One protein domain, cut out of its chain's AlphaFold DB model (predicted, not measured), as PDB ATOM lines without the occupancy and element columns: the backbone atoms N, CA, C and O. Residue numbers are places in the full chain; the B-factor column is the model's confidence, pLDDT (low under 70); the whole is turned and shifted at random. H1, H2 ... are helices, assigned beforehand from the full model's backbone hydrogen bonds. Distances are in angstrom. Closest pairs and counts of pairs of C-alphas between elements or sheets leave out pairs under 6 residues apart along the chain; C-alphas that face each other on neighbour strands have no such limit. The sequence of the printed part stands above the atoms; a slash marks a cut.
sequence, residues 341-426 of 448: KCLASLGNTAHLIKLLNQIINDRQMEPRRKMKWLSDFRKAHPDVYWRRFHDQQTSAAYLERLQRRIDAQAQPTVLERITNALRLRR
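This is residues 341 to 426 of the 448 residues of an uncharacterized protein of Fasciola hepatica (UniProt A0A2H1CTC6). H5, the longest helix, and H3 make a narrow V with H4 across its open end; H2 folds back beside H3, and H6 sticks out as an arm with residues 414 to 419 and 421 to 426. The 86 printed residues hold six named helices, H1 to H6, all helix, only just loose, close to extended: radius of gyration 17.5 A, spans 59 by 27 by 19 A.

Start at H5, residues 392 to 410: its residues 399 to 406 alone touch H3, residues 367 to 380, at a shallow tilt of 31 degrees, opposite ways; the closest C-alphas, Pro 367 and Ile 406, are 5.7 A apart. H2, residues 349 to 361, forms a helical hairpin with H3; they only just touch, with 3 pairs of C-alphas within 8 A, closest Ile 359 and Lys 370, 6.9 A. H4, residues 382 to 389, touches H2, closest C-alphas Val 384 and Ile 353, 6.4 A. H1, residues 341 to 344, only just touches H3, closest C-alphas Ala 344 and Ala 380, 6.6 A. H6, residues 414 to 426, touches no helix. In H2 to H6 every O i to N i+4 pair is within hydrogen-bond range.

Find C-alpha 392 at (114.548, 36.479, -12.262); H5 runs 26.6 A to C-alpha 410. H6 ends at C-alpha 426, (100.995, 28.691, 35.938).

The printed part has no cut, and its links are tight. Look for pLDDT under 70 at residues 341 to 347, 349, 409 to 418 and 420 to 426.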
ATOM      1  N   LYS A 341     116.492  12.001  -8.827       48.22
ATOM      2  CA  LYS A 341     116.479  11.052  -9.955       48.22
ATOM      3  C   LYS A 341     115.095  10.924 -10.612       48.22
ATOM      4  O   LYS A 341     115.018  10.822 -11.829       48.22
ATOM      5  N   CYS A 342     114.015  10.985  -9.832       48.47
ATOM      6  CA  CYS A 342     112.635  10.927 -10.329       48.47
ATOM      7  C   CYS A 342     112.220  12.232 -11.030       48.47
ATOM      8  O   CYS A 342     111.469  12.204 -12.001       48.47
ATOM      9  N   LEU A 343     112.746  13.375 -10.571       54.28
ATOM     10  CA  LEU A 343     112.634  14.634 -11.311       54.28
ATOM     11  C   LEU A 343     113.387  14.541 -12.644       54.28
ATOM     12  O   LEU A 343     112.824  14.907 -13.671       54.28
ATOM     13  N   ALA A 344     114.614  14.011 -12.659       49.66
ATOM     14  CA  ALA A 344     115.393  13.837 -13.888       49.66
ATOM     15  C   ALA A 344     114.734  12.877 -14.905       49.66
ATOM     16  O   ALA A 344     114.843  13.108 -16.105       49.66
ATOM     17  N   SER A 345     113.999  11.850 -14.456       47.28
ATOM     18  CA  SER A 345     113.266  10.937 -15.351       47.28
ATOM     19  C   SER A 345     111.986  11.525 -15.965       47.28
ATOM     20  O   SER A 345     111.376  10.884 -16.819       47.28
ATOM     21  N   LEU A 346     111.550  12.726 -15.565       55.56
ATOM     22  CA  LEU A 346     110.373  13.392 -16.135       55.56
ATOM     23  C   LEU A 346     110.713  14.063 -17.487       55.56
ATOM     24  O   LEU A 346     110.623  15.278 -17.639       55.56
ATOM     25  N   GLY A 347     111.093  13.265 -18.490       55.59
ATOM     26  CA  GLY A 347     111.621  13.715 -19.792       55.59
ATOM     27  C   GLY A 347     110.676  14.529 -20.696       55.59
ATOM     28  O   GLY A 347     110.987  14.746 -21.862       55.59
ATOM     29  N   ASN A 348     109.524  14.986 -20.195       72.94
ATOM     30  CA  ASN A 348     108.569  15.810 -20.930       72.94
ATOM     31  C   ASN A 348     108.297  17.124 -20.178       72.94
ATOM     32  O   ASN A 348     107.661  17.150 -19.116       72.94
ATOM     33  N   THR A 349     108.730  18.233 -20.783       69.81
ATOM     34  CA  THR A 349     108.601  19.596 -20.239       69.81
ATOM     35  C   THR A 349     107.161  19.980 -19.886       69.81
ATOM     36  O   THR A 349     106.952  20.696 -18.909       69.81
ATOM     37  N   ALA A 350     106.144  19.464 -20.587       70.44
ATOM     38  CA  ALA A 350     104.742  19.743 -20.272       70.44
ATOM     39  C   ALA A 350     104.302  19.134 -18.925       70.44
ATOM     40  O   ALA A 350     103.523  19.750 -18.192       70.44
ATOM     41  N   HIS A 351     104.822  17.956 -18.559       75.62
ATOM     42  CA  HIS A 351     104.557  17.347 -17.251       75.62
ATOM     43  C   HIS A 351     105.352  18.038 -16.136       75.62
ATOM     44  O   HIS A 351     104.793  18.287 -15.069       75.62
ATOM     45  N   LEU A 352     106.595  18.452 -16.404       79.94
ATOM     46  CA  LEU A 352     107.379  19.280 -15.478       79.94
ATOM     47  C   LEU A 352     106.700  20.634 -15.192       79.94
ATOM     48  O   LEU A 352     106.620  21.040 -14.033       79.94
ATOM     49  N   ILE A 353     106.130  21.300 -16.206       80.81
ATOM     50  CA  ILE A 353     105.352  22.542 -16.034       80.81
ATOM     51  C   ILE A 353     104.080  22.292 -15.208       80.81
ATOM     52  O   ILE A 353     103.743  23.112 -14.350       80.81
ATOM     53  N   LYS A 354     103.366  21.177 -15.423       81.38
ATOM     54  CA  LYS A 354     102.192  20.809 -14.609       81.38
ATOM     55  C   LYS A 354     102.572  20.566 -13.143       81.38
ATOM     56  O   LYS A 354     101.935  21.136 -12.261       81.38
ATOM     57  N   LEU A 355     103.643  19.810 -12.888       80.31
ATOM     58  CA  LEU A 355     104.146  19.518 -11.541       80.31
ATOM     59  C   LEU A 355     104.637  20.789 -10.824       80.31
ATOM     60  O   LEU A 355     104.284  21.022  -9.670       80.31
ATOM     61  N   LEU A 356     105.366  21.669 -11.518       83.12
ATOM     62  CA  LEU A 356     105.788  22.963 -10.974       83.12
ATOM     63  C   LEU A 356     104.584  23.862 -10.641       83.12
ATOM     64  O   LEU A 356     104.557  24.476  -9.575       83.12
ATOM     65  N   ASN A 357     103.558  23.902 -11.499       83.81
ATOM     66  CA  ASN A 357     102.310  24.614 -11.205       83.81
ATOM     67  C   ASN A 357     101.567  24.023  -9.999       83.81
ATOM     68  O   ASN A 357     101.067  24.787  -9.178       83.81
ATOM     69  N   GLN A 358     101.520  22.695  -9.854       82.56
ATOM     70  CA  GLN A 358     100.924  22.037  -8.689       82.56
ATOM     71  C   GLN A 358     101.648  22.455  -7.401       82.56
ATOM     72  O   GLN A 358     101.004  22.947  -6.475       82.56
ATOM     73  N   ILE A 359     102.986  22.386  -7.377       82.31
ATOM     74  CA  ILE A 359     103.804  22.839  -6.240       82.31
ATOM     75  C   ILE A 359     103.575  24.327  -5.940       82.31
ATOM     76  O   ILE A 359     103.433  24.694  -4.775       82.31
ATOM     77  N   ILE A 360     103.504  25.195  -6.956       82.94
ATOM     78  CA  ILE A 360     103.290  26.645  -6.789       82.94
ATOM     79  C   ILE A 360     101.880  26.967  -6.267       82.94
ATOM     80  O   ILE A 360     101.749  27.825  -5.386       82.94
ATOM     81  N   ASN A 361     100.849  26.268  -6.747       82.12
ATOM     82  CA  ASN A 361      99.444  26.560  -6.443       82.12
ATOM     83  C   ASN A 361      98.932  25.895  -5.154       82.12
ATOM     84  O   ASN A 361      97.971  26.398  -4.569       82.12
ATOM     85  N   ASP A 362      99.568  24.815  -4.688       79.44
ATOM     86  CA  ASP A 362      99.205  24.145  -3.435       79.44
ATOM     87  C   ASP A 362      99.241  25.126  -2.243       79.44
ATOM     88  O   ASP A 362     100.246  25.800  -1.985       79.44
ATOM     89  N   ARG A 363      98.114  25.228  -1.530       70.00
ATOM     90  CA  ARG A 363      97.936  26.108  -0.367       70.00
ATOM     91  C   ARG A 363      98.206  25.418   0.974       70.00
ATOM     92  O   ARG A 363      98.430  26.136   1.942       70.00
ATOM     93  N   GLN A 364      98.175  24.085   1.019       73.19
ATOM     94  CA  GLN A 364      98.362  23.271   2.227       73.19
ATOM     95  C   GLN A 364      99.821  22.818   2.402       73.19
ATOM     96  O   GLN A 364     100.246  22.488   3.506       73.19
ATOM     97  N   MET A 365     100.612  22.819   1.324       76.12
ATOM     98  CA  MET A 365     102.031  22.471   1.376       76.12
ATOM     99  C   MET A 365     102.842  23.410   2.279       76.12
ATOM    100  O   MET A 365     102.989  24.602   1.996       76.12
ATOM    101  N   GLU A 366     103.458  22.818   3.306       79.75
ATOM    102  CA  GLU A 366     104.393  23.457   4.237       79.75
ATOM    103  C   GLU A 366     105.393  24.403   3.537       79.75
ATOM    104  O   GLU A 366     106.193  23.936   2.711       79.75
ATOM    105  N   PRO A 367     105.422  25.712   3.870       77.81
ATOM    106  CA  PRO A 367     106.285  26.701   3.220       77.81
ATOM    107  C   PRO A 367     107.766  26.304   3.156       77.81
ATOM    108  O   PRO A 367     108.416  26.510   2.129       77.81
ATOM    109  N   ARG A 368     108.290  25.653   4.205       78.06
ATOM    110  CA  ARG A 368     109.673  25.133   4.244       78.06
ATOM    111  C   ARG A 368     109.910  24.002   3.235       78.06
ATOM    112  O   ARG A 368     110.939  23.988   2.559       78.06
ATOM    113  N   ARG A 369     108.953  23.074   3.096       80.25
ATOM    114  CA  ARG A 369     109.004  21.964   2.124       80.25
ATOM    115  C   ARG A 369     108.939  22.513   0.695       80.25
ATOM    116  O   ARG A 369     109.776  22.166  -0.135       80.25
ATOM    117  N   LYS A 370     108.023  23.456   0.461       83.00
ATOM    118  CA  LYS A 370     107.820  24.174  -0.806       83.00
ATOM    119  C   LYS A 370     109.063  24.954  -1.255       83.00
ATOM    120  O   LYS A 370     109.448  24.870  -2.419       83.00
ATOM    121  N   MET A 371     109.742  25.639  -0.330       83.31
ATOM    122  CA  MET A 371     111.003  26.350  -0.592       83.31
ATOM    123  C   MET A 371     112.124  25.392  -1.024       83.31
ATOM    124  O   MET A 371     112.830  25.660  -2.002       83.31
ATOM    125  N   LYS A 372     112.259  24.246  -0.340       83.25
ATOM    126  CA  LYS A 372     113.227  23.208  -0.724       83.25
ATOM    127  C   LYS A 372     112.917  22.646  -2.114       83.25
ATOM    128  O   LYS A 372     113.805  22.621  -2.958       83.25
ATOM    129  N   TRP A 373     111.666  22.269  -2.381       82.12
ATOM    130  CA  TRP A 373     111.265  21.717  -3.680       82.12
ATOM    131  C   TRP A 373     111.490  22.693  -4.838       82.12
ATOM    132  O   TRP A 373     112.016  22.284  -5.865       82.12
ATOM    133  N   LEU A 374     111.194  23.987  -4.668       85.19
ATOM    134  CA  LEU A 374     111.507  25.003  -5.684       85.19
ATOM    135  C   LEU A 374     113.020  25.170  -5.897       85.19
ATOM    136  O   LEU A 374     113.457  25.370  -7.029       85.19
ATOM    137  N   SER A 375     113.821  25.047  -4.836       83.69
ATOM    138  CA  SER A 375     115.288  25.119  -4.912       83.69
ATOM    139  C   SER A 375     115.902  23.911  -5.621       83.69
ATOM    140  O   SER A 375     116.827  24.074  -6.415       83.69
ATOM    141  N   ASP A 376     115.390  22.708  -5.357       80.62
ATOM    142  CA  ASP A 376     115.864  21.469  -5.976       80.62
ATOM    143  C   ASP A 376     115.348  21.333  -7.424       80.62
ATOM    144  O   ASP A 376     116.112  20.953  -8.310       80.62
ATOM    145  N   PHE A 377     114.117  21.775  -7.716       83.75
ATOM    146  CA  PHE A 377     113.592  21.875  -9.084       83.75
ATOM    147  C   PHE A 377     114.403  22.869  -9.930       83.75
ATOM    148  O   PHE A 377     114.762  22.548 -11.058       83.75
ATOM    149  N   ARG A 378     114.774  24.040  -9.385       83.25
ATOM    150  CA  ARG A 378     115.629  25.026 -10.080       83.25
ATOM    151  C   ARG A 378     117.031  24.485 -10.405       83.25
ATOM    152  O   ARG A 378     117.649  24.965 -11.349       83.25
ATOM    153  N   LYS A 379     117.543  23.516  -9.634       81.94
ATOM    154  CA  LYS A 379     118.815  22.826  -9.926       81.94
ATOM    155  C   LYS A 379     118.660  21.730 -10.982       81.94
ATOM    156  O   LYS A 379     119.573  21.546 -11.775       81.94
ATOM    157  N   ALA A 380     117.549  20.992 -10.959       79.69
ATOM    158  CA  ALA A 380     117.313  19.865 -11.862       79.69
ATOM    159  C   ALA A 380     116.839  20.301 -13.260       79.69
ATOM    160  O   ALA A 380     117.322  19.769 -14.251       79.69
ATOM    161  N   HIS A 381     115.920  21.272 -13.325       77.06
ATOM    162  CA  HIS A 381     115.239  21.726 -14.546       77.06
ATOM    163  C   HIS A 381     115.169  23.264 -14.598       77.06
ATOM    164  O   HIS A 381     114.091  23.854 -14.433       77.06
ATOM    165  N   PRO A 382     116.318  23.952 -14.757       80.56
ATOM    166  CA  PRO A 382     116.370  25.414 -14.784       80.56
ATOM    167  C   PRO A 382     115.601  26.002 -15.975       80.56
ATOM    168  O   PRO A 382     114.981  27.053 -15.842       80.56
ATOM    169  N   ASP A 383     115.585  25.315 -17.117       78.06
ATOM    170  CA  ASP A 383     114.847  25.703 -18.320       78.06
ATOM    171  C   ASP A 383     113.329  25.751 -18.068       78.06
ATOM    172  O   ASP A 383     112.677  26.746 -18.391       78.06
ATOM    173  N   VAL A 384     112.762  24.725 -17.420       80.94
ATOM    174  CA  VAL A 384     111.336  24.678 -17.075       80.94
ATOM    175  C   VAL A 384     111.003  25.673 -15.964       80.94
ATOM    176  O   VAL A 384     109.943  26.305 -15.999       80.94
ATOM    177  N   TYR A 385     111.910  25.857 -15.000       84.38
ATOM    178  CA  TYR A 385     111.763  26.867 -13.954       84.38
ATOM    179  C   TYR A 385     111.646  28.276 -14.560       84.38
ATOM    180  O   TYR A 385     110.669  28.984 -14.298       84.38
ATOM    181  N   TRP A 386     112.578  28.660 -15.438       84.00
ATOM    182  CA  TRP A 386     112.554  29.971 -16.091       84.00
ATOM    183  C   TRP A 386     111.403  30.117 -17.089       84.00
ATOM    184  O   TRP A 386     110.745  31.154 -17.081       84.00
ATOM    185  N   ARG A 387     111.031  29.064 -17.835       81.69
ATOM    186  CA  ARG A 387     109.802  29.056 -18.660       81.69
ATOM    187  C   ARG A 387     108.522  29.334 -17.865       81.69
ATOM    188  O   ARG A 387     107.548  29.773 -18.466       81.69
ATOM    189  N   ARG A 388     108.491  29.070 -16.549       81.88
ATOM    190  CA  ARG A 388     107.310  29.322 -15.706       81.88
ATOM    191  C   ARG A 388     107.318  30.680 -15.006       81.88
ATOM    192  O   ARG A 388     106.243  31.258 -14.840       81.88
ATOM    193  N   PHE A 389     108.472  31.160 -14.549       79.62
ATOM    194  CA  PHE A 389     108.571  32.468 -13.885       79.62
ATOM    195  C   PHE A 389     108.772  33.630 -14.870       79.62
ATOM    196  O   PHE A 389     108.414  34.758 -14.535       79.62
ATOM    197  N   HIS A 390     109.269  33.344 -16.078       73.25
ATOM    198  CA  HIS A 390     109.760  34.275 -17.101       73.25
ATOM    199  C   HIS A 390     110.987  35.082 -16.651       73.25
ATOM    200  O   HIS A 390     112.038  34.966 -17.272       73.25
ATOM    201  N   ASP A 391     110.893  35.797 -15.529       82.25
ATOM    202  CA  ASP A 391     111.943  36.687 -15.030       82.25
ATOM    203  C   ASP A 391     112.618  36.192 -13.745       82.25
ATOM    204  O   ASP A 391     112.027  35.541 -12.876       82.25
ATOM    205  N   GLN A 392     113.862  36.630 -13.545       84.44
ATOM    206  CA  GLN A 392     114.548  36.479 -12.262       84.44
ATOM    207  C   GLN A 392     113.811  37.231 -11.140       84.44
ATOM    208  O   GLN A 392     113.662  36.690 -10.042       84.44
ATOM    209  N   GLN A 393     113.292  38.434 -11.415       80.44
ATOM    210  CA  GLN A 393     112.615  39.279 -10.422       80.44
ATOM    211  C   GLN A 393     111.308  38.664  -9.899       80.44
ATOM    212  O   GLN A 393     111.069  38.670  -8.691       80.44
ATOM    213  N   THR A 394     110.476  38.085 -10.771       83.38
ATOM    214  CA  THR A 394     109.219  37.430 -10.364       83.38
ATOM    215  C   THR A 394     109.492  36.183  -9.519       83.38
ATOM    216  O   THR A 394     108.809  35.961  -8.515       83.38
ATOM    217  N   SER A 395     110.532  35.408  -9.864       85.44
ATOM    218  CA  SER A 395     110.975  34.262  -9.064       85.44
ATOM    219  C   SER A 395     111.474  34.693  -7.679       85.44
ATOM    220  O   SER A 395     111.039  34.135  -6.672       85.44
ATOM    221  N   ALA A 396     112.299  35.745  -7.604       82.62
ATOM    222  CA  ALA A 396     112.817  36.284  -6.350       82.62
ATOM    223  C   ALA A 396     111.684  36.821  -5.463       82.62
ATOM    224  O   ALA A 396     111.581  36.436  -4.301       82.62
ATOM    225  N   ALA A 397     110.761  37.609  -6.026       85.19
ATOM    226  CA  ALA A 397     109.597  38.121  -5.305       85.19
ATOM    227  C   ALA A 397     108.658  37.003  -4.806       85.19
ATOM    228  O   ALA A 397     108.048  37.143  -3.742       85.19
ATOM    229  N   TYR A 398     108.536  35.883  -5.531       86.19
ATOM    230  CA  TYR A 398     107.799  34.711  -5.049       86.19
ATOM    231  C   TYR A 398     108.530  34.021  -3.888       86.19
ATOM    232  O   TYR A 398     107.913  33.735  -2.859       86.19
ATOM    233  N   LEU A 399     109.840  33.792  -4.022       85.56
ATOM    234  CA  LEU A 399     110.662  33.167  -2.982       85.56
ATOM    235  C   LEU A 399     110.720  34.030  -1.712       85.56
ATOM    236  O   LEU A 399     110.554  33.493  -0.625       85.56
ATOM    237  N   GLU A 400     110.826  35.357  -1.813       86.25
ATOM    238  CA  GLU A 400     110.724  36.255  -0.655       86.25
ATOM    239  C   GLU A 400     109.365  36.175   0.047       86.25
ATOM    240  O   GLU A 400     109.304  36.190   1.275       86.25
ATOM    241  N   ARG A 401     108.255  36.118  -0.704       85.31
ATOM    242  CA  ARG A 401     106.909  35.968  -0.119       85.31
ATOM    243  C   ARG A 401     106.760  34.614   0.578       85.31
ATOM    244  O   ARG A 401     106.063  34.523   1.588       85.31
ATOM    245  N   LEU A 402     107.419  33.577   0.062       85.81
ATOM    246  CA  LEU A 402     107.474  32.254   0.678       85.81
ATOM    247  C   LEU A 402     108.371  32.242   1.926       85.81
ATOM    248  O   LEU A 402     107.975  31.674   2.940       85.81
ATOM    249  N   GLN A 403     109.518  32.926   1.896       84.75
ATOM    250  CA  GLN A 403     110.404  33.092   3.049       84.75
ATOM    251  C   GLN A 403     109.707  33.874   4.166       84.75
ATOM    252  O   GLN A 403     109.582  33.366   5.272       84.75
ATOM    253  N   ARG A 404     109.084  35.015   3.850       83.81
ATOM    254  CA  ARG A 404     108.270  35.787   4.804       83.81
ATOM    255  C   ARG A 404     107.124  34.973   5.421       83.81
ATOM    256  O   ARG A 404     106.747  35.235   6.559       83.81
ATOM    257  N   ARG A 405     106.590  33.962   4.718       81.62
ATOM    258  CA  ARG A 405     105.648  32.981   5.292       81.62
ATOM    259  C   ARG A 405     106.329  31.992   6.242       81.62
ATOM    260  O   ARG A 405     105.773  31.743   7.303       81.62
ATOM    261  N   ILE A 406     107.510  31.469   5.900       83.25
ATOM    262  CA  ILE A 406     108.330  30.637   6.802       83.25
ATOM    263  C   ILE A 406     108.666  31.405   8.088       83.25
ATOM    264  O   ILE A 406     108.568  30.843   9.179       83.25
ATOM    265  N   ASP A 407     109.027  32.681   7.964       80.50
ATOM    266  CA  ASP A 407     109.412  33.535   9.087       80.50
ATOM    267  C   ASP A 407     108.196  33.886   9.953       80.50
ATOM    268  O   ASP A 407     108.261  33.773  11.174       80.50
ATOM    269  N   ALA A 408     107.052  34.219   9.343       76.19
ATOM    270  CA  ALA A 408     105.796  34.440  10.063       76.19
ATOM    271  C   ALA A 408     105.285  33.172  10.776       76.19
ATOM    272  O   ALA A 408     104.771  33.270  11.882       76.19
ATOM    273  N   GLN A 409     105.472  31.988  10.184       66.00
ATOM    274  CA  GLN A 409     105.156  30.689  10.798       66.00
ATOM    275  C   GLN A 409     106.155  30.309  11.913       66.00
ATOM    276  O   GLN A 409     105.814  29.557  12.820       66.00
ATOM    277  N   ALA A 410     107.386  30.834  11.869       60.62
ATOM    278  CA  ALA A 410     108.398  30.665  12.915       60.62
ATOM    279  C   ALA A 410     108.266  31.682  14.068       60.62
ATOM    280  O   ALA A 410     108.840  31.476  15.137       60.62
ATOM    281  N   GLN A 411     107.524  32.772  13.870       52.78
ATOM    282  CA  GLN A 411     107.182  33.743  14.905       52.78
ATOM    283  C   GLN A 411     105.896  33.269  15.610       52.78
ATOM    284  O   GLN A 411     104.815  33.493  15.067       52.78
ATOM    285  N   PRO A 412     105.947  32.683  16.828       52.62
ATOM    286  CA  PRO A 412     104.722  32.396  17.572       52.62
ATOM    287  C   PRO A 412     103.942  33.699  17.742       52.62
ATOM    288  O   PRO A 412     104.538  34.745  18.051       52.62
ATOM    289  N   THR A 413     102.634  33.648  17.504       58.34
ATOM    290  CA  THR A 413     101.765  34.831  17.497       58.34
ATOM    291  C   THR A 413     101.811  35.558  18.842       58.34
ATOM    292  O   THR A 413     102.150  34.972  19.872       58.34
ATOM    293  N   VAL A 414     101.451  36.845  18.885       60.59
ATOM    294  CA  VAL A 414     101.422  37.601  20.156       60.59
ATOM    295  C   VAL A 414     100.509  36.909  21.183       60.59
ATOM    296  O   VAL A 414     100.870  36.809  22.355       60.59
ATOM    297  N   LEU A 415      99.394  36.327  20.730       55.03
ATOM    298  CA  LEU A 415      98.503  35.509  21.557       55.03
ATOM    299  C   LEU A 415      99.156  34.208  22.044       55.03
ATOM    300  O   LEU A 415      98.992  33.869  23.214       55.03
ATOM    301  N   GLU A 416      99.937  33.499  21.228       61.78
ATOM    302  CA  GLU A 416     100.701  32.329  21.691       61.78
ATOM    303  C   GLU A 416     101.833  32.701  22.648       61.78
ATOM    304  O   GLU A 416     102.055  31.980  23.616       61.78
ATOM    305  N   ARG A 417     102.522  33.833  22.446       66.94
ATOM    306  CA  ARG A 417     103.531  34.334  23.400       66.94
ATOM    307  C   ARG A 417     102.896  34.611  24.754       66.94
ATOM    308  O   ARG A 417     103.407  34.139  25.766       66.94
ATOM    309  N   ILE A 418     101.754  35.300  24.768       67.50
ATOM    310  CA  ILE A 418     100.969  35.550  25.982       67.50
ATOM    311  C   ILE A 418     100.494  34.222  26.591       67.50
ATOM    312  O   ILE A 418     100.696  33.989  27.779       67.50
ATOM    313  N   THR A 419      99.934  33.310  25.795       70.31
ATOM    314  CA  THR A 419      99.393  32.024  26.275       70.31
ATOM    315  C   THR A 419     100.485  31.105  26.825       70.31
ATOM    316  O   THR A 419     100.290  30.471  27.861       70.31
ATOM    317  N   ASN A 420     101.659  31.062  26.195       62.00
ATOM    318  CA  ASN A 420     102.791  30.262  26.649       62.00
ATOM    319  C   ASN A 420     103.495  30.910  27.850       62.00
ATOM    320  O   ASN A 420     103.823  30.197  28.795       62.00
ATOM    321  N   ALA A 421     103.612  32.242  27.910       67.00
ATOM    322  CA  ALA A 421     104.045  32.943  29.121       67.00
ATOM    323  C   ALA A 421     103.077  32.707  30.299       67.00
ATOM    324  O   ALA A 421     103.518  32.479  31.425       67.00
ATOM    325  N   LEU A 422     101.763  32.681  30.051       62.44
ATOM    326  CA  LEU A 422     100.748  32.350  31.058       62.44
ATOM    327  C   LEU A 422     100.786  30.869  31.470       62.44
ATOM    328  O   LEU A 422     100.634  30.580  32.658       62.44
ATOM    329  N   ARG A 423     101.041  29.929  30.545       64.19
ATOM    330  CA  ARG A 423     101.281  28.508  30.867       64.19
ATOM    331  C   ARG A 423     102.523  28.339  31.740       64.19
ATOM    332  O   ARG A 423     102.416  27.743  32.808       64.19
ATOM    333  N   LEU A 424     103.651  28.935  31.350       58.84
ATOM    334  CA  LEU A 424     104.892  28.929  32.132       58.84
ATOM    335  C   LEU A 424     104.678  29.546  33.523       58.84
ATOM    336  O   LEU A 424     105.076  28.951  34.519       58.84
ATOM    337  N   ARG A 425     103.961  30.676  33.624       57.78
ATOM    338  CA  ARG A 425     103.631  31.337  34.903       57.78
ATOM    339  C   ARG A 425     102.646  30.544  35.776       57.78
ATOM    340  O   ARG A 425     102.642  30.724  36.993       57.78
ATOM    341  N   ARG A 426     101.824  29.660  35.193       56.69
ATOM    342  CA  ARG A 426     100.995  28.691  35.938       56.69
ATOM    343  C   ARG A 426     101.820  27.490  36.416       56.69
ATOM    344  O   ARG A 426     101.680  27.100  37.570       56.69
TER     345      ARG A 426